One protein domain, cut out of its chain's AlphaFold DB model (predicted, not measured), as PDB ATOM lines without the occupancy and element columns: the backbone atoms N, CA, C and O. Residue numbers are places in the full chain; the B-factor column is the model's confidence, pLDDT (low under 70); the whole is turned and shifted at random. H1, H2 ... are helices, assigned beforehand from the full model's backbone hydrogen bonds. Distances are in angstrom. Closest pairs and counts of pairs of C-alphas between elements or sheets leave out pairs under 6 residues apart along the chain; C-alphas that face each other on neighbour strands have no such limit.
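What this domain is: This is residues 59 to 178 and 197 to 234 of the 249 residues of an uncharacterized protein of Quercus lobata (UniProt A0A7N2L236). A body of crossed helices is built round H3, which runs through the middle; H4 and H9 join it in a loose three-helix bundle, and H8 packs on H3 from another side. H6 starts beside the first part of H3 and runs out toward a loop at residues 159 to 166, H7 folds back onto the last part of H3, the short H1 and H2 form a hairpin that packs on H9, H3 and H8, and residues 107 to 112 stick out. The printed part has 158 residues with nine named helices, H1 to H9 in chain order, and no named strand: the class is all helix. It is compact, with a radius of gyration of the C-alphas of 15.2 A and spans of 50 by 36 by 29 A.

Where its parts are: H1, residues 67 to 72, begins at C-alpha 67 (-8.430, -2.075, 14.576). H2 is residues 78 to 85. H3, residues 88 to 105, is 25.4 A long, and H4, residues 114 to 132, 25.9 A. H5 is residues 134 to 137. H6, residues 142 to 158, is 24.2 A long. H7, residues 167 to 175, measures 12.3 A and H8, residues 199 to 211, 18.0 A. H9, residues 216 to 234, is 26.9 A long and ends at C-alpha 234 (-6.910, 13.984, 13.453).

How they stand to each other: H3 is the hub, touching five helices. H3 and H4 form a helical hairpin, closest at the C-alphas of His 96 and Ser 123, 5.4 A, opposite ways at 37 degrees, only just a steep tilt. H4 touches H9, closest at the C-alphas of Ser 119 and Ser 221, 4.7 A; H3, H4 and H9 are a bundle, three helices grouped together. H3 touches H8 with residues 94 to 102, closest at the C-alphas of Ala 98 and Ala 207, 4.8 A, at a steep tilt of 51 degrees. With residues 100 to 105 it touches H7, the C-alphas of His 104 and Ala 168 being closest at 4.7 A. H6 touches H3 with residues 142 to 149, closest at the C-alphas of Ser 142 and Asp 89, 5.8 A. H1 touches H9, closest at the C-alphas of Ala 69 and Val 223, 5.4 A, and H2 touches H3, closest at those of Val 84 and Ser 91, 5.6 A. H5 touches H9, closest at the C-alphas of Leu 137 and Ala 231, 5.3 A. Every O i to N i+4 pair is within hydrogen-bond range in H1, H2, H3, H4, H6, H7, H8 and H9; H5 is too short for one.

The domain as a whole: The two C-alphas farthest apart are those of Ser 59 and Ile 163, 51.3 A. Residues 179 to 196 are not printed, and C-alphas 178 and 197 are 16.9 A apart across the cut. Of the links printed whole, none is long. pLDDT is under 70 at residues 106 to 112 and 161 to 167.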
ATOM      1  N   SER A  59      -2.969   1.649   2.913       88.50
ATOM      2  CA  SER A  59      -2.720   3.087   2.682       88.50
ATOM      3  C   SER A  59      -3.910   4.043   2.904       88.50
ATOM      4  O   SER A  59      -3.783   5.246   2.677       88.50
ATOM      5  N   LYS A  60      -5.055   3.560   3.406       90.44
ATOM      6  CA  LYS A  60      -6.252   4.369   3.722       90.44
ATOM      7  C   LYS A  60      -6.010   5.332   4.890       90.44
ATOM      8  O   LYS A  60      -5.361   4.921   5.841       90.44
ATOM      9  N   PRO A  61      -6.566   6.556   4.920       89.44
ATOM     10  CA  PRO A  61      -6.356   7.503   6.027       89.44
ATOM     11  C   PRO A  61      -6.590   6.891   7.417       89.44
ATOM     12  O   PRO A  61      -7.524   6.102   7.573       89.44
ATOM     13  N   PHE A  62      -5.782   7.264   8.425       89.62
ATOM     14  CA  PHE A  62      -5.890   6.745   9.798       89.62
ATOM     15  C   PHE A  62      -7.206   7.162  10.469       89.62
ATOM     16  O   PHE A  62      -7.308   8.193  11.131       89.62
ATOM     17  N   THR A  63      -8.223   6.322  10.295       90.38
ATOM     18  CA  THR A  63      -9.583   6.489  10.836       90.38
ATOM     19  C   THR A  63      -9.878   5.538  11.995       90.38
ATOM     20  O   THR A  63     -10.917   5.655  12.640       90.38
ATOM     21  N   GLN A  64      -8.964   4.603  12.266       92.25
ATOM     22  CA  GLN A  64      -9.072   3.575  13.298       92.25
ATOM     23  C   GLN A  64      -7.985   3.760  14.365       92.25
ATOM     24  O   GLN A  64      -7.015   4.479  14.146       92.25
ATOM     25  N   ARG A  65      -8.186   3.161  15.546       92.25
ATOM     26  CA  ARG A  65      -7.379   3.396  16.766       92.25
ATOM     27  C   ARG A  65      -6.766   2.109  17.333       92.25
ATOM     28  O   ARG A  65      -6.662   1.946  18.545       92.25
ATOM     29  N   GLY A  66      -6.443   1.170  16.454       93.56
ATOM     30  CA  GLY A  66      -5.907  -0.156  16.766       93.56
ATOM     31  C   GLY A  66      -6.671  -1.298  16.090       93.56
ATOM     32  O   GLY A  66      -6.432  -2.456  16.414       93.56
ATOM     33  N   GLU A  67      -7.632  -1.015  15.206       94.94
ATOM     34  CA  GLU A  67      -8.430  -2.075  14.576       94.94
ATOM     35  C   GLU A  67      -7.630  -2.832  13.525       94.94
ATOM     36  O   GLU A  67      -7.792  -4.047  13.417       94.94
ATOM     37  N   TRP A  68      -6.776  -2.142  12.768       94.75
ATOM     38  CA  TRP A  68      -5.923  -2.789  11.773       94.75
ATOM     39  C   TRP A  68      -4.836  -3.614  12.455       94.75
ATOM     40  O   TRP A  68      -4.679  -4.789  12.133       94.75
ATOM     41  N   ALA A  69      -4.186  -3.058  13.479       94.62
ATOM     42  CA  ALA A  69      -3.236  -3.785  14.311       94.62
ATOM     43  C   ALA A  69      -3.860  -5.066  14.891       94.62
ATOM     44  O   ALA A  69      -3.330  -6.159  14.722       94.62
ATOM     45  N   LEU A  70      -5.043  -4.976  15.508       95.00
ATOM     46  CA  LEU A  70      -5.704  -6.154  16.077       95.00
ATOM     47  C   LEU A  70      -6.109  -7.195  15.026       95.00
ATOM     48  O   LEU A  70      -6.058  -8.390  15.320       95.00
ATOM     49  N   LYS A  71      -6.532  -6.782  13.826       93.81
ATOM     50  CA  LYS A  71      -6.875  -7.712  12.736       93.81
ATOM     51  C   LYS A  71      -5.657  -8.464  12.219       93.81
ATOM     52  O   LYS A  71      -5.744  -9.678  12.063       93.81
ATOM     53  N   MET A  72      -4.538  -7.768  12.041       91.38
ATOM     54  CA  MET A  72      -3.282  -8.350  11.568       91.38
ATOM     55  C   MET A  72      -2.819  -9.525  12.437       91.38
ATOM     56  O   MET A  72      -2.430 -10.562  11.911       91.38
ATOM     57  N   TYR A  73      -2.938  -9.404  13.762       91.31
ATOM     58  CA  TYR A  73      -2.572 -10.467  14.707       91.31
ATOM     59  C   TYR A  73      -3.711 -11.462  15.001       91.31
ATOM     60  O   TYR A  73      -3.672 -12.188  15.997       91.31
ATOM     61  N   GLY A  74      -4.794 -11.464  14.213       89.75
ATOM     62  CA  GLY A  74      -5.955 -12.336  14.445       89.75
ATOM     63  C   GLY A  74      -6.634 -12.113  15.807       89.75
ATOM     64  O   GLY A  74      -7.297 -12.999  16.345       89.75
ATOM     65  N   CYS A  75      -6.455 -10.930  16.399       87.88
ATOM     66  CA  CYS A  75      -6.894 -10.567  17.745       87.88
ATOM     67  C   CYS A  75      -8.154  -9.694  17.748       87.88
ATOM     68  O   CYS A  75      -8.482  -9.089  18.759       87.88
ATOM     69  N   PHE A  76      -8.920  -9.637  16.658       87.38
ATOM     70  CA  PHE A  76     -10.116  -8.789  16.557       87.38
ATOM     71  C   PHE A  76     -11.394  -9.412  17.162       87.38
ATOM     72  O   PHE A  76     -12.496  -9.272  16.628       87.38
ATOM     73  N   ASN A  77     -11.254 -10.111  18.292       89.31
ATOM     74  CA  ASN A  77     -12.384 -10.643  19.059       89.31
ATOM     75  C   ASN A  77     -13.122  -9.533  19.834       89.31
ATOM     76  O   ASN A  77     -12.716  -8.367  19.842       89.31
ATOM     77  N   HIS A  78     -14.247  -9.883  20.463       87.88
ATOM     78  CA  HIS A  78     -15.131  -8.919  21.120       87.88
ATOM     79  C   HIS A  78     -14.414  -8.090  22.203       87.88
ATOM     80  O   HIS A  78     -14.615  -6.875  22.280       87.88
ATOM     81  N   GLU A  79     -13.548  -8.712  23.001       87.50
ATOM     82  CA  GLU A  79     -12.817  -8.077  24.099       87.50
ATOM     83  C   GLU A  79     -11.814  -7.039  23.585       87.50
ATOM     84  O   GLU A  79     -11.844  -5.879  24.010       87.50
ATOM     85  N   PHE A  80     -10.972  -7.426  22.623       92.62
ATOM     86  CA  PHE A  80      -9.986  -6.534  22.013       92.62
ATOM     87  C   PHE A  80     -10.649  -5.418  21.207       92.62
ATOM     88  O   PHE A  80     -10.322  -4.245  21.394       92.62
ATOM     89  N   LYS A  81     -11.655  -5.739  20.386       92.94
ATOM     90  CA  LYS A  81     -12.419  -4.746  19.618       92.94
ATOM     91  C   LYS A  81     -13.042  -3.690  20.530       92.94
ATOM     92  O   LYS A  81     -12.970  -2.496  20.244       92.94
ATOM     93  N   ARG A  82     -13.621  -4.101  21.664       91.06
ATOM     94  CA  ARG A  82     -14.194  -3.170  22.648       91.06
ATOM     95  C   ARG A  82     -13.134  -2.266  23.278       91.06
ATOM     96  O   ARG A  82     -13.457  -1.135  23.624       91.06
ATOM     97  N   SER A  83     -11.895  -2.732  23.427       93.81
ATOM     98  CA  SER A  83     -10.816  -1.943  24.035       93.81
ATOM     99  C   SER A  83     -10.372  -0.744  23.181       93.81
ATOM    100  O   SER A  83     -10.025   0.294  23.742       93.81
ATOM    101  N   VAL A  84     -10.445  -0.845  21.847       94.50
ATOM    102  CA  VAL A  84     -10.039   0.221  20.902       94.50
ATOM    103  C   VAL A  84     -11.210   1.072  20.391       94.50
ATOM    104  O   VAL A  84     -11.013   2.208  19.968       94.50
ATOM    105  N   LYS A  85     -12.450   0.558  20.459       92.62
ATOM    106  CA  LYS A  85     -13.659   1.276  20.005       92.62
ATOM    107  C   LYS A  85     -14.273   2.236  21.021       92.62
ATOM    108  O   LYS A  85     -15.146   3.015  20.651       92.62
ATOM    109  N   ARG A  86     -13.856   2.192  22.287       90.06
ATOM    110  CA  ARG A  86     -14.337   3.125  23.321       90.06
ATOM    111  C   ARG A  86     -13.917   4.564  23.027       90.06
ATOM    112  O   ARG A  86     -13.150   4.817  22.103       90.06
ATOM    113  N   ASP A  87     -14.421   5.510  23.811       92.50
ATOM    114  CA  ASP A  87     -13.943   6.895  23.764       92.50
ATOM    115  C   ASP A  87     -12.416   6.927  23.888       92.50
ATOM    116  O   ASP A  87     -11.823   6.112  24.601       92.50
ATOM    117  N   PHE A  88     -11.773   7.808  23.122       93.94
ATOM    118  CA  PHE A  88     -10.333   7.706  22.881       93.94
ATOM    119  C   PHE A  88      -9.507   7.839  24.163       93.94
ATOM    120  O   PHE A  88      -8.576   7.066  24.373       93.94
ATOM    121  N   ASP A  89      -9.915   8.729  25.065       92.88
ATOM    122  CA  ASP A  89      -9.339   8.877  26.402       92.88
ATOM    123  C   ASP A  89      -9.408   7.585  27.226       92.88
ATOM    124  O   ASP A  89      -8.410   7.151  27.805       92.88
ATOM    125  N   LYS A  90     -10.571   6.928  27.239       94.56
ATOM    126  CA  LYS A  90     -10.787   5.655  27.935       94.56
ATOM    127  C   LYS A  90      -9.929   4.545  27.339       94.56
ATOM    128  O   LYS A  90      -9.388   3.735  28.095       94.56
ATOM    129  N   SER A  91      -9.804   4.492  26.012       96.12
ATOM    130  CA  SER A  91      -8.946   3.527  25.319       96.12
ATOM    131  C   SER A  91      -7.474   3.739  25.666       96.12
ATOM    132  O   SER A  91      -6.838   2.778  26.092       96.12
ATOM    133  N   ILE A  92      -6.966   4.976  25.600       95.56
ATOM    134  CA  ILE A  92      -5.579   5.307  25.973       95.56
ATOM    135  C   ILE A  92      -5.297   4.870  27.414       95.56
ATOM    136  O   ILE A  92      -4.350   4.131  27.654       95.56
ATOM    137  N   ILE A  93      -6.145   5.243  28.377       94.31
ATOM    138  CA  ILE A  93      -5.930   4.866  29.783       94.31
ATOM    139  C   ILE A  93      -5.969   3.343  29.962       94.31
ATOM    140  O   ILE A  93      -5.118   2.777  30.646       94.31
ATOM    141  N   THR A  94      -6.943   2.666  29.345       95.62
ATOM    142  CA  THR A  94      -7.093   1.207  29.475       95.62
ATOM    143  C   THR A  94      -5.861   0.480  28.936       95.62
ATOM    144  O   THR A  94      -5.316  -0.390  29.616       95.62
ATOM    145  N   TRP A  95      -5.395   0.860  27.744       97.25
ATOM    146  CA  TRP A  95      -4.203   0.285  27.125       97.25
ATOM    147  C   TRP A  95      -2.923   0.653  27.881       97.25
ATOM    148  O   TRP A  95      -2.030  -0.188  27.991       97.25
ATOM    149  N   HIS A  96      -2.833   1.857  28.462       94.50
ATOM    150  CA  HIS A  96      -1.672   2.290  29.247       94.50
ATOM    151  C   HIS A  96      -1.478   1.407  30.475       94.50
ATOM    152  O   HIS A  96      -0.422   0.795  30.649       94.50
ATOM    153  N   VAL A  97      -2.538   1.251  31.271       91.50
ATOM    154  CA  VAL A  97      -2.489   0.415  32.473       91.50
ATOM    155  C   VAL A  97      -2.298  -1.060  32.105       91.50
ATOM    156  O   VAL A  97      -1.512  -1.743  32.756       91.50
ATOM    157  N   ALA A  98      -2.938  -1.560  31.039       94.12
ATOM    158  CA  ALA A  98      -2.729  -2.935  30.577       94.12
ATOM    159  C   ALA A  98      -1.275  -3.191  30.133       94.12
ATOM    160  O   ALA A  98      -0.694  -4.203  30.521       94.12
ATOM    161  N   THR A  99      -0.658  -2.252  29.406       93.38
ATOM    162  CA  THR A  99       0.766  -2.311  29.018       93.38
ATOM    163  C   THR A  99       1.660  -2.393  30.255       93.38
ATOM    164  O   THR A  99       2.563  -3.229  30.318       93.38
ATOM    165  N   HIS A 100       1.369  -1.570  31.270       88.81
ATOM    166  CA  HIS A 100       2.087  -1.578  32.543       88.81
ATOM    167  C   HIS A 100       1.950  -2.935  33.251       88.81
ATOM    168  O   HIS A 100       2.943  -3.526  33.671       88.81
ATOM    169  N   ILE A 101       0.733  -3.490  33.313       88.69
ATOM    170  CA  ILE A 101       0.498  -4.814  33.897       88.69
ATOM    171  C   ILE A 101       1.300  -5.885  33.156       88.69
ATOM    172  O   ILE A 101       1.980  -6.673  33.810       88.69
ATOM    173  N   CYS A 102       1.252  -5.920  31.822       90.25
ATOM    174  CA  CYS A 102       1.985  -6.896  31.015       90.25
ATOM    175  C   CYS A 102       3.503  -6.807  31.229       90.25
ATOM    176  O   CYS A 102       4.153  -7.844  31.360       90.25
ATOM    177  N   TYR A 103       4.058  -5.594  31.335       86.31
ATOM    178  CA  TYR A 103       5.477  -5.377  31.634       86.31
ATOM    179  C   TYR A 103       5.887  -6.014  32.962       86.31
ATOM    180  O   TYR A 103       6.802  -6.829  33.025       86.31
ATOM    181  N   HIS A 104       5.146  -5.690  34.013       81.31
ATOM    182  CA  HIS A 104       5.443  -6.100  35.380       81.31
ATOM    183  C   HIS A 104       5.063  -7.546  35.713       81.31
ATOM    184  O   HIS A 104       5.363  -8.038  36.800       81.31
ATOM    185  N   SER A 105       4.363  -8.211  34.798       75.81
ATOM    186  CA  SER A 105       3.855  -9.572  34.976       75.81
ATOM    187  C   SER A 105       4.533 -10.594  34.077       75.81
ATOM    188  O   SER A 105       4.281 -11.788  34.235       75.81
ATOM    189  N   GLY A 106       5.356 -10.141  33.131       67.88
ATOM    190  CA  GLY A 106       6.184 -11.012  32.313       67.88
ATOM    191  C   GLY A 106       7.291 -11.645  33.151       67.88
ATOM    192  O   GLY A 106       7.978 -10.963  33.906       67.88
ATOM    193  N   VAL A 107       7.472 -12.957  33.011       56.84
ATOM    194  CA  VAL A 107       8.629 -13.661  33.573       56.84
ATOM    195  C   VAL A 107       9.861 -13.261  32.758       56.84
ATOM    196  O   VAL A 107       9.868 -13.445  31.545       56.84
ATOM    197  N   HIS A 108      10.848 -12.662  33.429       51.78
ATOM    198  CA  HIS A 108      12.235 -12.433  33.000       51.78
ATOM    199  C   HIS A 108      12.506 -12.438  31.484       51.78
ATOM    200  O   HIS A 108      13.000 -13.417  30.924       51.78
ATOM    201  N   TYR A 109      12.313 -11.290  30.830       54.31
ATOM    202  CA  TYR A 109      13.048 -11.009  29.598       54.31
ATOM    203  C   TYR A 109      14.492 -10.682  29.985       54.31
ATOM    204  O   TYR A 109      14.827  -9.534  30.254       54.31
ATOM    205  N   ASN A 110      15.357 -11.695  30.032       48.34
ATOM    206  CA  ASN A 110      16.790 -11.531  30.326       48.34
ATOM    207  C   ASN A 110      17.566 -10.750  29.241       48.34
ATOM    208  O   ASN A 110      18.788 -10.653  29.302       48.34
ATOM    209  N   LYS A 111      16.878 -10.166  28.252       54.16
ATOM    210  CA  LYS A 111      17.465  -9.337  27.200       54.16
ATOM    211  C   LYS A 111      16.655  -8.055  27.061       54.16
ATOM    212  O   LYS A 111      15.426  -8.113  27.003       54.16
ATOM    213  N   ALA A 112      17.345  -6.916  26.980       63.72
ATOM    214  CA  ALA A 112      16.745  -5.653  26.572       63.72
ATOM    215  C   ALA A 112      16.018  -5.875  25.238       63.72
ATOM    216  O   ALA A 112      16.643  -6.176  24.222       63.72
ATOM    217  N   ASN A 113      14.689  -5.829  25.270       81.56
ATOM    218  CA  ASN A 113      13.858  -6.014  24.094       81.56
ATOM    219  C   ASN A 113      13.362  -4.635  23.668       81.56
ATOM    220  O   ASN A 113      12.479  -4.064  24.314       81.56
ATOM    221  N   SER A 114      13.933  -4.108  22.585       86.56
ATOM    222  CA  SER A 114      13.614  -2.776  22.069       86.56
ATOM    223  C   SER A 114      12.117  -2.597  21.784       86.56
ATOM    224  O   SER A 114      11.612  -1.487  21.909       86.56
ATOM    225  N   ARG A 115      11.356  -3.671  21.521       88.44
ATOM    226  CA  ARG A 115       9.897  -3.594  21.331       88.44
ATOM    227  C   ARG A 115       9.124  -3.386  22.632       88.44
ATOM    228  O   ARG A 115       8.119  -2.674  22.643       88.44
ATOM    229  N   ILE A 116       9.598  -3.957  23.741       89.31
ATOM    230  CA  ILE A 116       9.042  -3.690  25.078       89.31
ATOM    231  C   ILE A 116       9.270  -2.222  25.435       89.31
ATOM    232  O   ILE A 116       8.347  -1.536  25.879       89.31
ATOM    233  N   GLU A 117      10.483  -1.725  25.196       88.00
ATOM    234  CA  GLU A 117      10.817  -0.326  25.461       88.00
ATOM    235  C   GLU A 117      10.056   0.630  24.534       88.00
ATOM    236  O   GLU A 117       9.508   1.619  25.018       88.00
ATOM    237  N   LEU A 118       9.895   0.297  23.247       88.94
ATOM    238  CA  LEU A 118       9.044   1.055  22.328       88.94
ATOM    239  C   LEU A 118       7.591   1.096  22.813       88.94
ATOM    240  O   LEU A 118       6.990   2.166  22.876       88.94
ATOM    241  N   SER A 119       7.036  -0.052  23.204       92.69
ATOM    242  CA  SER A 119       5.665  -0.155  23.713       92.69
ATOM    243  C   SER A 119       5.451   0.730  24.939       92.69
ATOM    244  O   SER A 119       4.468   1.469  25.012       92.69
ATOM    245  N   LYS A 120       6.386   0.704  25.895       88.75
ATOM    246  CA  LYS A 120       6.356   1.573  27.081       88.75
ATOM    247  C   LYS A 120       6.475   3.042  26.706       88.75
ATOM    248  O   LYS A 120       5.758   3.868  27.271       88.75
ATOM    249  N   LEU A 121       7.358   3.369  25.768       88.19
ATOM    250  CA  LEU A 121       7.596   4.735  25.323       88.19
ATOM    251  C   LEU A 121       6.359   5.326  24.642       88.19
ATOM    252  O   LEU A 121       5.912   6.398  25.042       88.19
ATOM    253  N   LEU A 122       5.768   4.610  23.680       91.81
ATOM    254  CA  LEU A 122       4.547   5.035  22.991       91.81
ATOM    255  C   LEU A 122       3.374   5.155  23.967       91.81
ATOM    256  O   LEU A 122       2.688   6.174  23.985       91.81
ATOM    257  N   SER A 123       3.194   4.158  24.835       93.56
ATOM    258  CA  SER A 123       2.182   4.164  25.893       93.56
ATOM    259  C   SER A 123       2.316   5.383  26.811       93.56
ATOM    260  O   SER A 123       1.346   6.092  27.075       93.56
ATOM    261  N   THR A 124       3.539   5.670  27.266       86.56
ATOM    262  CA  THR A 124       3.844   6.826  28.118       86.56
ATOM    263  C   THR A 124       3.614   8.142  27.385       86.56
ATOM    264  O   THR A 124       3.069   9.082  27.961       86.56
ATOM    265  N   TYR A 125       3.994   8.214  26.110       86.25
ATOM    266  CA  TYR A 125       3.813   9.401  25.287       86.25
ATOM    267  C   TYR A 125       2.331   9.702  25.030       86.25
ATOM    268  O   TYR A 125       1.895  10.834  25.229       86.25
ATOM    269  N   MET A 126       1.526   8.696  24.682       92.69
ATOM    270  CA  MET A 126       0.080   8.859  24.500       92.69
ATOM    271  C   MET A 126      -0.615   9.279  25.800       92.69
ATOM    272  O   MET A 126      -1.487  10.150  25.784       92.69
ATOM    273  N   MET A 127      -0.186   8.729  26.940       87.88
ATOM    274  CA  MET A 127      -0.679   9.144  28.253       87.88
ATOM    275  C   MET A 127      -0.278  10.591  28.591       87.88
ATOM    276  O   MET A 127      -1.096  11.368  29.085       87.88
ATOM    277  N   TYR A 128       0.955  10.992  28.258       83.50
ATOM    278  CA  TYR A 128       1.406  12.382  28.362       83.50
ATOM    279  C   TYR A 128       0.540  13.318  27.514       83.50
ATOM    280  O   TYR A 128       0.098  14.351  28.019       83.50
ATOM    281  N   LEU A 129       0.257  12.961  26.256       84.25
ATOM    282  CA  LEU A 129      -0.611  13.760  25.393       84.25
ATOM    283  C   LEU A 129      -1.999  13.914  26.013       84.25
ATOM    284  O   LEU A 129      -2.509  15.028  26.088       84.25
ATOM    285  N   LEU A 130      -2.573  12.836  26.546       87.00
ATOM    286  CA  LEU A 130      -3.890  12.867  27.176       87.00
ATOM    287  C   LEU A 130      -3.973  13.834  28.367       87.00
ATOM    288  O   LEU A 130      -4.962  14.556  28.505       87.00
ATOM    289  N   VAL A 131      -2.944  13.859  29.218       80.50
ATOM    290  CA  VAL A 131      -2.939  14.664  30.451       80.50
ATOM    291  C   VAL A 131      -2.477  16.101  30.198       80.50
ATOM    292  O   VAL A 131      -3.052  17.042  30.741       80.50
ATOM    293  N   MET A 132      -1.440  16.291  29.381       79.31
ATOM    294  CA  MET A 132      -0.736  17.573  29.242       79.31
ATOM    295  C   MET A 132      -1.083  18.328  27.957       79.31
ATOM    296  O   MET A 132      -0.889  19.545  27.885       79.31
ATOM    297  N   ARG A 133      -1.542  17.622  26.920       80.69
ATOM    298  CA  ARG A 133      -1.813  18.159  25.579       80.69
ATOM    299  C   ARG A 133      -3.100  17.573  24.962       80.69
ATOM    300  O   ARG A 133      -3.076  17.182  23.797       80.69
ATOM    301  N   PRO A 134      -4.242  17.523  25.676       84.00
ATOM    302  CA  PRO A 134      -5.440  16.833  25.180       84.00
ATOM    303  C   PRO A 134      -6.016  17.414  23.879       84.00
ATOM    304  O   PRO A 134      -6.653  16.691  23.117       84.00
ATOM    305  N   HIS A 135      -5.730  18.687  23.575       82.44
ATOM    306  CA  HIS A 135      -6.066  19.308  22.288       82.44
ATOM    307  C   HIS A 135      -5.384  18.623  21.093       82.44
ATOM    308  O   HIS A 135      -5.971  18.580  20.020       82.44
ATOM    309  N   MET A 136      -4.194  18.030  21.275       84.62
ATOM    310  CA  MET A 136      -3.516  17.255  20.225       84.62
ATOM    311  C   MET A 136      -4.204  15.915  19.934       84.62
ATOM    312  O   MET A 136      -3.891  15.265  18.945       84.62
ATOM    313  N   LEU A 137      -5.125  15.488  20.801       86.69
ATOM    314  CA  LEU A 137      -5.935  14.285  20.621       86.69
ATOM    315  C   LEU A 137      -7.383  14.615  20.228       86.69
ATOM    316  O   LEU A 137      -8.185  13.696  20.075       86.69
ATOM    317  N   CYS A 138      -7.734  15.905  20.122       84.31
ATOM    318  CA  CYS A 138      -9.109  16.385  19.956       84.31
ATOM    319  C   CYS A 138     -10.074  15.857  21.042       84.31
ATOM    320  O   CYS A 138     -11.253  15.618  20.787       84.31
ATOM    321  N   ILE A 139      -9.576  15.674  22.274       86.06
ATOM    322  CA  ILE A 139     -10.351  15.169  23.417       86.06
ATOM    323  C   ILE A 139     -10.700  16.324  24.358       86.06
ATOM    324  O   ILE A 139      -9.815  17.001  24.878       86.06
ATOM    325  N   THR A 140     -11.987  16.496  24.658       84.44
ATOM    326  CA  THR A 140     -12.482  17.507  25.614       84.44
ATOM    327  C   THR A 140     -12.743  16.943  27.013       84.44
ATOM    328  O   THR A 140     -12.767  17.686  27.991       84.44
ATOM    329  N   THR A 141     -12.898  15.624  27.139       87.06
ATOM    330  CA  THR A 141     -13.255  14.923  28.385       87.06
ATOM    331  C   THR A 141     -12.064  14.378  29.175       87.06
ATOM    332  O   THR A 141     -12.264  13.754  30.220       87.06
ATOM    333  N   SER A 142     -10.829  14.624  28.719       84.69
ATOM    334  CA  SER A 142      -9.627  13.955  29.235       84.69
ATOM    335  C   SER A 142      -9.448  14.131  30.742       84.69
ATOM    336  O   SER A 142      -9.173  13.155  31.431       84.69
ATOM    337  N   GLY A 143      -9.668  15.340  31.272       80.50
ATOM    338  CA  GLY A 143      -9.537  15.630  32.703       80.50
ATOM    339  C   GLY A 143     -10.503  14.815  33.566       80.50
ATOM    340  O   GLY A 143     -10.079  14.177  34.526       80.50
ATOM    341  N   ILE A 144     -11.783  14.764  33.179       85.75
ATOM    342  CA  ILE A 144     -12.835  14.028  33.903       85.75
ATOM    343  C   ILE A 144     -12.543  12.522  33.881       85.75
ATOM    344  O   ILE A 144     -12.632  11.839  34.903       85.75
ATOM    345  N   VAL A 145     -12.188  11.990  32.707       88.50
ATOM    346  CA  VAL A 145     -11.916  10.560  32.526       88.50
ATOM    347  C   VAL A 145     -10.634  10.150  33.259       88.50
ATOM    348  O   VAL A 145     -10.617   9.106  33.915       88.50
ATOM    349  N   PHE A 146      -9.592  10.983  33.219       85.19
ATOM    350  CA  PHE A 146      -8.348  10.759  33.953       85.19
ATOM    351  C   PHE A 146      -8.558  10.780  35.472       85.19
ATOM    352  O   PHE A 146      -8.110   9.868  36.165       85.19
ATOM    353  N   GLU A 147      -9.287  11.765  36.003       82.00
ATOM    354  CA  GLU A 147      -9.591  11.845  37.437       82.00
ATOM    355  C   GLU A 147     -10.398  10.631  37.917       82.00
ATOM    356  O   GLU A 147     -10.106  10.043  38.967       82.00
ATOM    357  N   HIS A 148     -11.379  10.198  37.122       84.50
ATOM    358  CA  HIS A 148     -12.152   8.995  37.407       84.50
ATOM    359  C   HIS A 148     -11.271   7.741  37.432       84.50
ATOM    360  O   HIS A 148     -11.354   6.946  38.373       84.50
ATOM    361  N   ALA A 149     -10.395   7.578  36.437       86.38
ATOM    362  CA  ALA A 149      -9.451   6.469  36.369       86.38
ATOM    363  C   ALA A 149      -8.533   6.424  37.598       86.38
ATOM    364  O   ALA A 149      -8.442   5.388  38.260       86.38
ATOM    365  N   CYS A 150      -7.925   7.563  37.948       79.88
ATOM    366  CA  CYS A 150      -7.105   7.718  39.147       79.88
ATOM    367  C   CYS A 150      -7.878   7.314  40.402       79.88
ATOM    368  O   CYS A 150      -7.384   6.523  41.200       79.88
ATOM    369  N   THR A 151      -9.111   7.801  40.557       81.38
ATOM    370  CA  THR A 151      -9.960   7.480  41.711       81.38
ATOM    371  C   THR A 151     -10.191   5.976  41.835       81.38
ATOM    372  O   THR A 151      -9.987   5.415  42.912       81.38
ATOM    373  N   LYS A 152     -10.552   5.297  40.740       85.06
ATOM    374  CA  LYS A 152     -10.816   3.850  40.745       85.06
ATOM    375  C   LYS A 152      -9.570   3.005  40.984       85.06
ATOM    376  O   LYS A 152      -9.634   2.029  41.729       85.06
ATOM    377  N   LEU A 153      -8.433   3.389  40.411       81.69
ATOM    378  CA  LEU A 153      -7.161   2.701  40.644       81.69
ATOM    379  C   LEU A 153      -6.658   2.916  42.080       81.69
ATOM    380  O   LEU A 153      -6.194   1.969  42.710       81.69
ATOM    381  N   LEU A 154      -6.823   4.121  42.636       78.25
ATOM    382  CA  LEU A 154      -6.522   4.425  44.040       78.25
ATOM    383  C   LEU A 154      -7.429   3.658  45.010       78.25
ATOM    384  O   LEU A 154      -6.960   3.197  46.047       78.25
ATOM    385  N   GLU A 155      -8.726   3.537  44.713       81.62
ATOM    386  CA  GLU A 155      -9.670   2.719  45.490       81.62
ATOM    387  C   GLU A 155      -9.226   1.254  45.533       81.62
ATOM    388  O   GLU A 155      -9.138   0.685  46.618       81.62
ATOM    389  N   PHE A 156      -8.866   0.678  44.384       81.44
ATOM    390  CA  PHE A 156      -8.326  -0.681  44.308       81.44
ATOM    391  C   PHE A 156      -7.017  -0.833  45.091       81.44
ATOM    392  O   PHE A 156      -6.849  -1.771  45.862       81.44
ATOM    393  N   LEU A 157      -6.084   0.110  44.969       75.31
ATOM    394  CA  LEU A 157      -4.785  -0.024  45.629       75.31
ATOM    395  C   LEU A 157      -4.860   0.066  47.155       75.31
ATOM    396  O   LEU A 157      -4.012  -0.496  47.838       75.31
ATOM    397  N   ARG A 158      -5.916   0.672  47.706       75.50
ATOM    398  CA  ARG A 158      -6.199   0.617  49.149       75.50
ATOM    399  C   ARG A 158      -6.645  -0.756  49.637       75.50
ATOM    400  O   ARG A 158      -6.520  -1.020  50.827       75.50
ATOM    401  N   THR A 159      -7.178  -1.612  48.763       75.88
ATOM    402  CA  THR A 159      -7.537  -2.987  49.140       75.88
ATOM    403  C   THR A 159      -6.318  -3.907  49.169       75.88
ATOM    404  O   THR A 159      -6.418  -5.041  49.626       75.88
ATOM    405  N   ILE A 160      -5.169  -3.445  48.667       71.81
ATOM    406  CA  ILE A 160      -3.919  -4.198  48.691       71.81
ATOM    407  C   ILE A 160      -3.252  -4.042  50.072       71.81
ATOM    408  O   ILE A 160      -3.100  -2.915  50.544       71.81
ATOM    409  N   PRO A 161      -2.819  -5.141  50.728       67.12
ATOM    410  CA  PRO A 161      -2.106  -5.075  52.003       67.12
ATOM    411  C   PRO A 161      -0.884  -4.144  51.955       67.12
ATOM    412  O   PRO A 161      -0.068  -4.221  51.036       67.12
ATOM    413  N   SER A 162      -0.717  -3.309  52.986       55.59
ATOM    414  CA  SER A 162       0.271  -2.214  53.075       55.59
ATOM    415  C   SER A 162       1.749  -2.630  53.032       55.59
ATOM    416  O   SER A 162       2.617  -1.768  52.958       55.59
ATOM    417  N   ILE A 163       2.040  -3.932  53.073       53.00
ATOM    418  CA  ILE A 163       3.395  -4.521  53.024       53.00
ATOM    419  C   ILE A 163       3.921  -4.616  51.575       53.00
ATOM    420  O   ILE A 163       5.050  -5.025  51.325       53.00
ATOM    421  N   ILE A 164       3.107  -4.254  50.584       53.91
ATOM    422  CA  ILE A 164       3.431  -4.435  49.172       53.91
ATOM    423  C   ILE A 164       4.019  -3.140  48.605       53.91
ATOM    424  O   ILE A 164       3.284  -2.243  48.209       53.91
ATOM    425  N   THR A 165       5.349  -3.059  48.558       55.38
ATOM    426  CA  THR A 165       6.109  -1.951  47.949       55.38
ATOM    427  C   THR A 165       6.435  -2.163  46.471       55.38
ATOM    428  O   THR A 165       6.996  -1.270  45.851       55.38
ATOM    429  N   GLU A 166       6.079  -3.304  45.879       68.06
ATOM    430  CA  GLU A 166       6.521  -3.663  44.526       68.06
ATOM    431  C   GLU A 166       5.411  -3.471  43.478       68.06
ATOM    432  O   GLU A 166       4.374  -4.142  43.526       68.06
ATOM    433  N   GLU A 167       5.658  -2.622  42.472       69.56
ATOM    434  CA  GLU A 167       4.773  -2.388  41.309       69.56
ATOM    435  C   GLU A 167       4.413  -3.696  40.586       69.56
ATOM    436  O   GLU A 167       3.282  -3.884  40.121       69.56
ATOM    437  N   ALA A 168       5.354  -4.647  40.580       71.94
ATOM    438  CA  ALA A 168       5.164  -6.004  40.083       71.94
ATOM    439  C   ALA A 168       4.020  -6.742  40.786       71.94
ATOM    440  O   ALA A 168       3.183  -7.397  40.156       71.94
ATOM    441  N   LYS A 169       3.934  -6.601  42.108       74.69
ATOM    442  CA  LYS A 169       2.919  -7.278  42.911       74.69
ATOM    443  C   LYS A 169       1.559  -6.596  42.778       74.69
ATOM    444  O   LYS A 169       0.570  -7.309  42.629       74.69
ATOM    445  N   ALA A 170       1.504  -5.262  42.736       75.38
ATOM    446  CA  ALA A 170       0.269  -4.519  42.462       75.38
ATOM    447  C   ALA A 170      -0.312  -4.865  41.078       75.38
ATOM    448  O   ALA A 170      -1.497  -5.177  40.960       75.38
ATOM    449  N   SER A 171       0.541  -4.910  40.051       78.81
ATOM    450  CA  SER A 171       0.175  -5.319  38.689       78.81
ATOM    451  C   SER A 171      -0.348  -6.755  38.640       78.81
ATOM    452  O   SER A 171      -1.365  -7.036  38.001       78.81
ATOM    453  N   ARG A 172       0.307  -7.670  39.368       80.56
ATOM    454  CA  ARG A 172      -0.147  -9.058  39.500       80.56
ATOM    455  C   ARG A 172      -1.510  -9.160  40.165       80.56
ATOM    456  O   ARG A 172      -2.370  -9.854  39.638       80.56
ATOM    457  N   MET A 173      -1.720  -8.437  41.260       81.75
ATOM    458  CA  MET A 173      -3.002  -8.429  41.961       81.75
ATOM    459  C   MET A 173      -4.117  -7.833  41.109       81.75
ATOM    460  O   MET A 173      -5.202  -8.398  41.086       81.75
ATOM    461  N   LEU A 174      -3.861  -6.749  40.366       82.62
ATOM    462  CA  LEU A 174      -4.862  -6.167  39.469       82.62
ATOM    463  C   LEU A 174      -5.238  -7.133  38.345       82.62
ATOM    464  O   LEU A 174      -6.407  -7.202  37.982       82.62
ATOM    465  N   ARG A 175      -4.283  -7.914  37.824       83.81
ATOM    466  CA  ARG A 175      -4.546  -8.953  36.815       83.81
ATOM    467  C   ARG A 175      -5.346 -10.133  37.367       83.81
ATOM    468  O   ARG A 175      -6.160 -10.687  36.642       83.81
ATOM    469  N   THR A 176      -5.117 -10.540  38.612       83.75
ATOM    470  CA  THR A 176      -5.819 -11.680  39.229       83.75
ATOM    471  C   THR A 176      -7.029 -11.252  40.057       83.75
ATOM    472  O   THR A 176      -7.582 -12.064  40.789       83.75
ATOM    473  N   TYR A 177      -7.413  -9.975  40.004       82.00
ATOM    474  CA  TYR A 177      -8.509  -9.456  40.809       82.00
ATOM    475  C   TYR A 177      -9.852  -9.992  40.314       82.00
ATOM    476  O   TYR A 177     -10.228  -9.783  39.159       82.00
ATOM    477  N   GLU A 178     -10.591 -10.639  41.211       78.56
ATOM    478  CA  GLU A 178     -11.950 -11.091  40.945       78.56
ATOM    479  C   GLU A 178     -12.948  -9.986  41.285       78.56
ATOM    480  O   GLU A 178     -13.024  -9.492  42.411       78.56
ATOM    481  N   TRP A 197     -18.342   2.897  32.565       87.25
ATOM    482  CA  TRP A 197     -16.928   2.594  32.340       87.25
ATOM    483  C   TRP A 197     -16.289   1.953  33.575       87.25
ATOM    484  O   TRP A 197     -15.713   2.605  34.439       87.25
ATOM    485  N   HIS A 198     -16.369   0.625  33.642       88.81
ATOM    486  CA  HIS A 198     -15.704  -0.166  34.677       88.81
ATOM    487  C   HIS A 198     -14.215  -0.365  34.348       88.81
ATOM    488  O   HIS A 198     -13.809  -1.450  33.935       88.81
ATOM    489  N   ILE A 199     -13.408   0.689  34.524       89.44
ATOM    490  CA  ILE A 199     -11.981   0.710  34.155       89.44
ATOM    491  C   ILE A 199     -11.208  -0.517  34.652       89.44
ATOM    492  O   ILE A 199     -10.542  -1.167  33.853       89.44
ATOM    493  N   LEU A 200     -11.332  -0.878  35.934       89.12
ATOM    494  CA  LEU A 200     -10.588  -2.003  36.508       89.12
ATOM    495  C   LEU A 200     -10.907  -3.320  35.785       89.12
ATOM    496  O   LEU A 200      -9.991  -4.078  35.483       89.12
ATOM    497  N   GLN A 201     -12.181  -3.561  35.452       90.31
ATOM    498  CA  GLN A 201     -12.607  -4.749  34.704       90.31
ATOM    499  C   GLN A 201     -12.039  -4.752  33.286       90.31
ATOM    500  O   GLN A 201     -11.589  -5.789  32.810       90.31
ATOM    501  N   HIS A 202     -12.053  -3.606  32.594       91.44
ATOM    502  CA  HIS A 202     -11.548  -3.532  31.217       91.44
ATOM    503  C   HIS A 202     -10.033  -3.691  31.161       91.44
ATOM    504  O   HIS A 202      -9.546  -4.417  30.303       91.44
ATOM    505  N   VAL A 203      -9.312  -3.069  32.094       92.00
ATOM    506  CA  VAL A 203      -7.859  -3.204  32.235       92.00
ATOM    507  C   VAL A 203      -7.478  -4.648  32.558       92.00
ATOM    508  O   VAL A 203      -6.613  -5.209  31.893       92.00
ATOM    509  N   ASN A 204      -8.134  -5.258  33.549       91.38
ATOM    510  CA  ASN A 204      -7.902  -6.645  33.945       91.38
ATOM    511  C   ASN A 204      -8.125  -7.611  32.771       91.38
ATOM    512  O   ASN A 204      -7.228  -8.377  32.431       91.38
ATOM    513  N   MET A 205      -9.279  -7.503  32.107       92.50
ATOM    514  CA  MET A 205      -9.639  -8.339  30.963       92.50
ATOM    515  C   MET A 205      -8.652  -8.172  29.802       92.50
ATOM    516  O   MET A 205      -8.184  -9.166  29.252       92.50
ATOM    517  N   LEU A 206      -8.308  -6.930  29.439       94.94
ATOM    518  CA  LEU A 206      -7.358  -6.660  28.359       94.94
ATOM    519  C   LEU A 206      -5.968  -7.218  28.691       94.94
ATOM    520  O   LEU A 206      -5.368  -7.890  27.858       94.94
ATOM    521  N   ALA A 207      -5.477  -6.985  29.909       93.00
ATOM    522  CA  ALA A 207      -4.176  -7.479  30.339       93.00
ATOM    523  C   ALA A 207      -4.117  -9.013  30.347       93.00
ATOM    524  O   ALA A 207      -3.120  -9.571  29.905       93.00
ATOM    525  N   GLN A 208      -5.168  -9.706  30.798       92.25
ATOM    526  CA  GLN A 208      -5.231 -11.171  30.721       92.25
ATOM    527  C   GLN A 208      -5.168 -11.655  29.269       92.25
ATOM    528  O   GLN A 208      -4.297 -12.450  28.935       92.25
ATOM    529  N   LYS A 209      -6.000 -11.095  28.380       93.56
ATOM    530  CA  LYS A 209      -6.006 -11.472  26.957       93.56
ATOM    531  C   LYS A 209      -4.678 -11.206  26.253       93.56
ATOM    532  O   LYS A 209      -4.311 -11.971  25.370       93.56
ATOM    533  N   LEU A 210      -3.964 -10.147  26.626       93.75
ATOM    534  CA  LEU A 210      -2.611  -9.885  26.133       93.75
ATOM    535  C   LEU A 210      -1.593 -10.875  26.709       93.75
ATOM    536  O   LEU A 210      -0.681 -11.281  26.006       93.75
ATOM    537  N   MET A 211      -1.720 -11.284  27.972       90.69
ATOM    538  CA  MET A 211      -0.805 -12.263  28.568       90.69
ATOM    539  C   MET A 211      -0.951 -13.664  27.959       90.69
ATOM    540  O   MET A 211       0.044 -14.382  27.910       90.69
ATOM    541  N   ASP A 212      -2.133 -14.007  27.440       91.31
ATOM    542  CA  ASP A 212      -2.397 -15.257  26.706       91.31
ATOM    543  C   ASP A 212      -1.762 -15.283  25.299       91.31
ATOM    544  O   ASP A 212      -1.862 -16.282  24.587       91.31
ATOM    545  N   LYS A 213      -1.144 -14.177  24.860       90.69
ATOM    546  CA  LYS A 213      -0.542 -14.031  23.531       90.69
ATOM    547  C   LYS A 213       0.980 -14.099  23.604       90.69
ATOM    548  O   LYS A 213       1.621 -13.363  24.362       90.69
ATOM    549  N   GLU A 214       1.569 -14.961  22.778       89.25
ATOM    550  CA  GLU A 214       3.027 -15.082  22.641       89.25
ATOM    551  C   GLU A 214       3.633 -13.810  22.029       89.25
ATOM    552  O   GLU A 214       4.642 -13.286  22.501       89.25
ATOM    553  N   ASP A 215       2.947 -13.247  21.038       90.50
ATOM    554  CA  ASP A 215       3.297 -12.048  20.282       90.50
ATOM    555  C   ASP A 215       2.790 -10.744  20.924       90.50
ATOM    556  O   ASP A 215       2.822  -9.688  20.295       90.50
ATOM    557  N   ARG A 216       2.379 -10.766  22.200       93.06
ATOM    558  CA  ARG A 216       1.727  -9.630  22.885       93.06
ATOM    559  C   ARG A 216       2.417  -8.283  22.724       93.06
ATOM    560  O   ARG A 216       1.742  -7.266  22.638       93.06
ATOM    561  N   TRP A 217       3.748  -8.255  22.705       93.19
ATOM    562  CA  TRP A 217       4.487  -7.003  22.575       93.19
ATOM    563  C   TRP A 217       4.429  -6.427  21.168       93.19
ATOM    564  O   TRP A 217       4.462  -5.212  21.068       93.19
ATOM    565  N   HIS A 218       4.281  -7.263  20.136       93.25
ATOM    566  CA  HIS A 218       3.987  -6.815  18.774       93.25
ATOM    567  C   HIS A 218       2.568  -6.244  18.698       93.25
ATOM    568  O   HIS A 218       2.371  -5.131  18.227       93.25
ATOM    569  N   ILE A 219       1.588  -6.935  19.288       95.19
ATOM    570  CA  ILE A 219       0.206  -6.435  19.363       95.19
ATOM    571  C   ILE A 219       0.162  -5.064  20.059       95.19
ATOM    572  O   ILE A 219      -0.482  -4.133  19.574       95.19
ATOM    573  N   ILE A 220       0.840  -4.935  21.204       95.75
ATOM    574  CA  ILE A 220       0.864  -3.698  21.993       95.75
ATOM    575  C   ILE A 220       1.530  -2.555  21.219       95.75
ATOM    576  O   ILE A 220       0.944  -1.473  21.146       95.75
ATOM    577  N   SER A 221       2.722  -2.759  20.648       94.88
ATOM    578  CA  SER A 221       3.415  -1.710  19.893       94.88
ATOM    579  C   SER A 221       2.628  -1.282  18.657       94.88
ATOM    580  O   SER A 221       2.455  -0.078  18.462       94.88
ATOM    581  N   SER A 222       2.061  -2.219  17.890       95.19
ATOM    582  CA  SER A 222       1.270  -1.889  16.700       95.19
ATOM    583  C   SER A 222      -0.006  -1.120  17.040       95.19
ATOM    584  O   SER A 222      -0.332  -0.142  16.369       95.19
ATOM    585  N   VAL A 223      -0.722  -1.498  18.109       97.12
ATOM    586  CA  VAL A 223      -1.920  -0.754  18.534       97.12
ATOM    587  C   VAL A 223      -1.558   0.658  18.982       97.12
ATOM    588  O   VAL A 223      -2.234   1.612  18.595       97.12
ATOM    589  N   TRP A 224      -0.478   0.822  19.749       97.25
ATOM    590  CA  TRP A 224      -0.012   2.154  20.125       97.25
ATOM    591  C   TRP A 224       0.420   2.990  18.921       97.25
ATOM    592  O   TRP A 224       0.119   4.184  18.878       97.25
ATOM    593  N   MET A 225       1.076   2.374  17.937       95.19
ATOM    594  CA  MET A 225       1.480   3.044  16.704       95.19
ATOM    595  C   MET A 225       0.266   3.500  15.885       95.19
ATOM    596  O   MET A 225       0.234   4.632  15.397       95.19
ATOM    597  N   GLU A 226      -0.775   2.671  15.784       95.75
ATOM    598  CA  GLU A 226      -2.021   3.045  15.110       95.75
ATOM    599  C   GLU A 226      -2.749   4.171  15.863       95.75
ATOM    600  O   GLU A 226      -3.175   5.141  15.241       95.75
ATOM    601  N   MET A 227      -2.827   4.112  17.202       96.31
ATOM    602  CA  MET A 227      -3.408   5.190  18.020       96.31
ATOM    603  C   MET A 227      -2.656   6.517  17.865       96.31
ATOM    604  O   MET A 227      -3.288   7.571  17.769       96.31
ATOM    605  N   LEU A 228      -1.322   6.480  17.836       94.19
ATOM    606  CA  LEU A 228      -0.495   7.666  17.618       94.19
ATOM    607  C   LEU A 228      -0.699   8.237  16.209       94.19
ATOM    608  O   LEU A 228      -0.869   9.445  16.056       94.19
ATOM    609  N   SER A 229      -0.743   7.382  15.189       92.75
ATOM    610  CA  SER A 229      -0.975   7.796  13.799       92.75
ATOM    611  C   SER A 229      -2.375   8.383  13.602       92.75
ATOM    612  O   SER A 229      -2.540   9.392  12.912       92.75
ATOM    613  N   TYR A 230      -3.379   7.808  14.268       93.44
ATOM    614  CA  TYR A 230      -4.725   8.362  14.345       93.44
ATOM    615  C   TYR A 230      -4.724   9.747  14.989       93.44
ATOM    616  O   TYR A 230      -5.262  10.686  14.406       93.44
ATOM    617  N   ALA A 231      -4.092   9.900  16.156       92.06
ATOM    618  CA  ALA A 231      -3.999  11.186  16.839       92.06
ATOM    619  C   ALA A 231      -3.322  12.249  15.961       92.06
ATOM    620  O   ALA A 231      -3.854  13.341  15.803       92.06
ATOM    621  N   ALA A 232      -2.195  11.905  15.330       90.12
ATOM    622  CA  ALA A 232      -1.474  12.804  14.434       90.12
ATOM    623  C   ALA A 232      -2.308  13.211  13.208       90.12
ATOM    624  O   ALA A 232      -2.260  14.366  12.801       90.12
ATOM    625  N   SER A 233      -3.100  12.290  12.648       87.38
ATOM    626  CA  SER A 233      -3.935  12.556  11.465       87.38
ATOM    627  C   SER A 233      -5.202  13.357  11.773       87.38
ATOM    628  O   SER A 233      -5.770  13.967  10.874       87.38
ATOM    629  N   ASN A 234      -5.668  13.332  13.025       83.06
ATOM    630  CA  ASN A 234      -6.910  13.984  13.453       83.06
ATOM    631  C   ASN A 234      -6.662  15.212  14.347       83.06
ATOM    632  O   ASN A 234      -7.622  15.807  14.836       83.06
TER     633      ASN A 234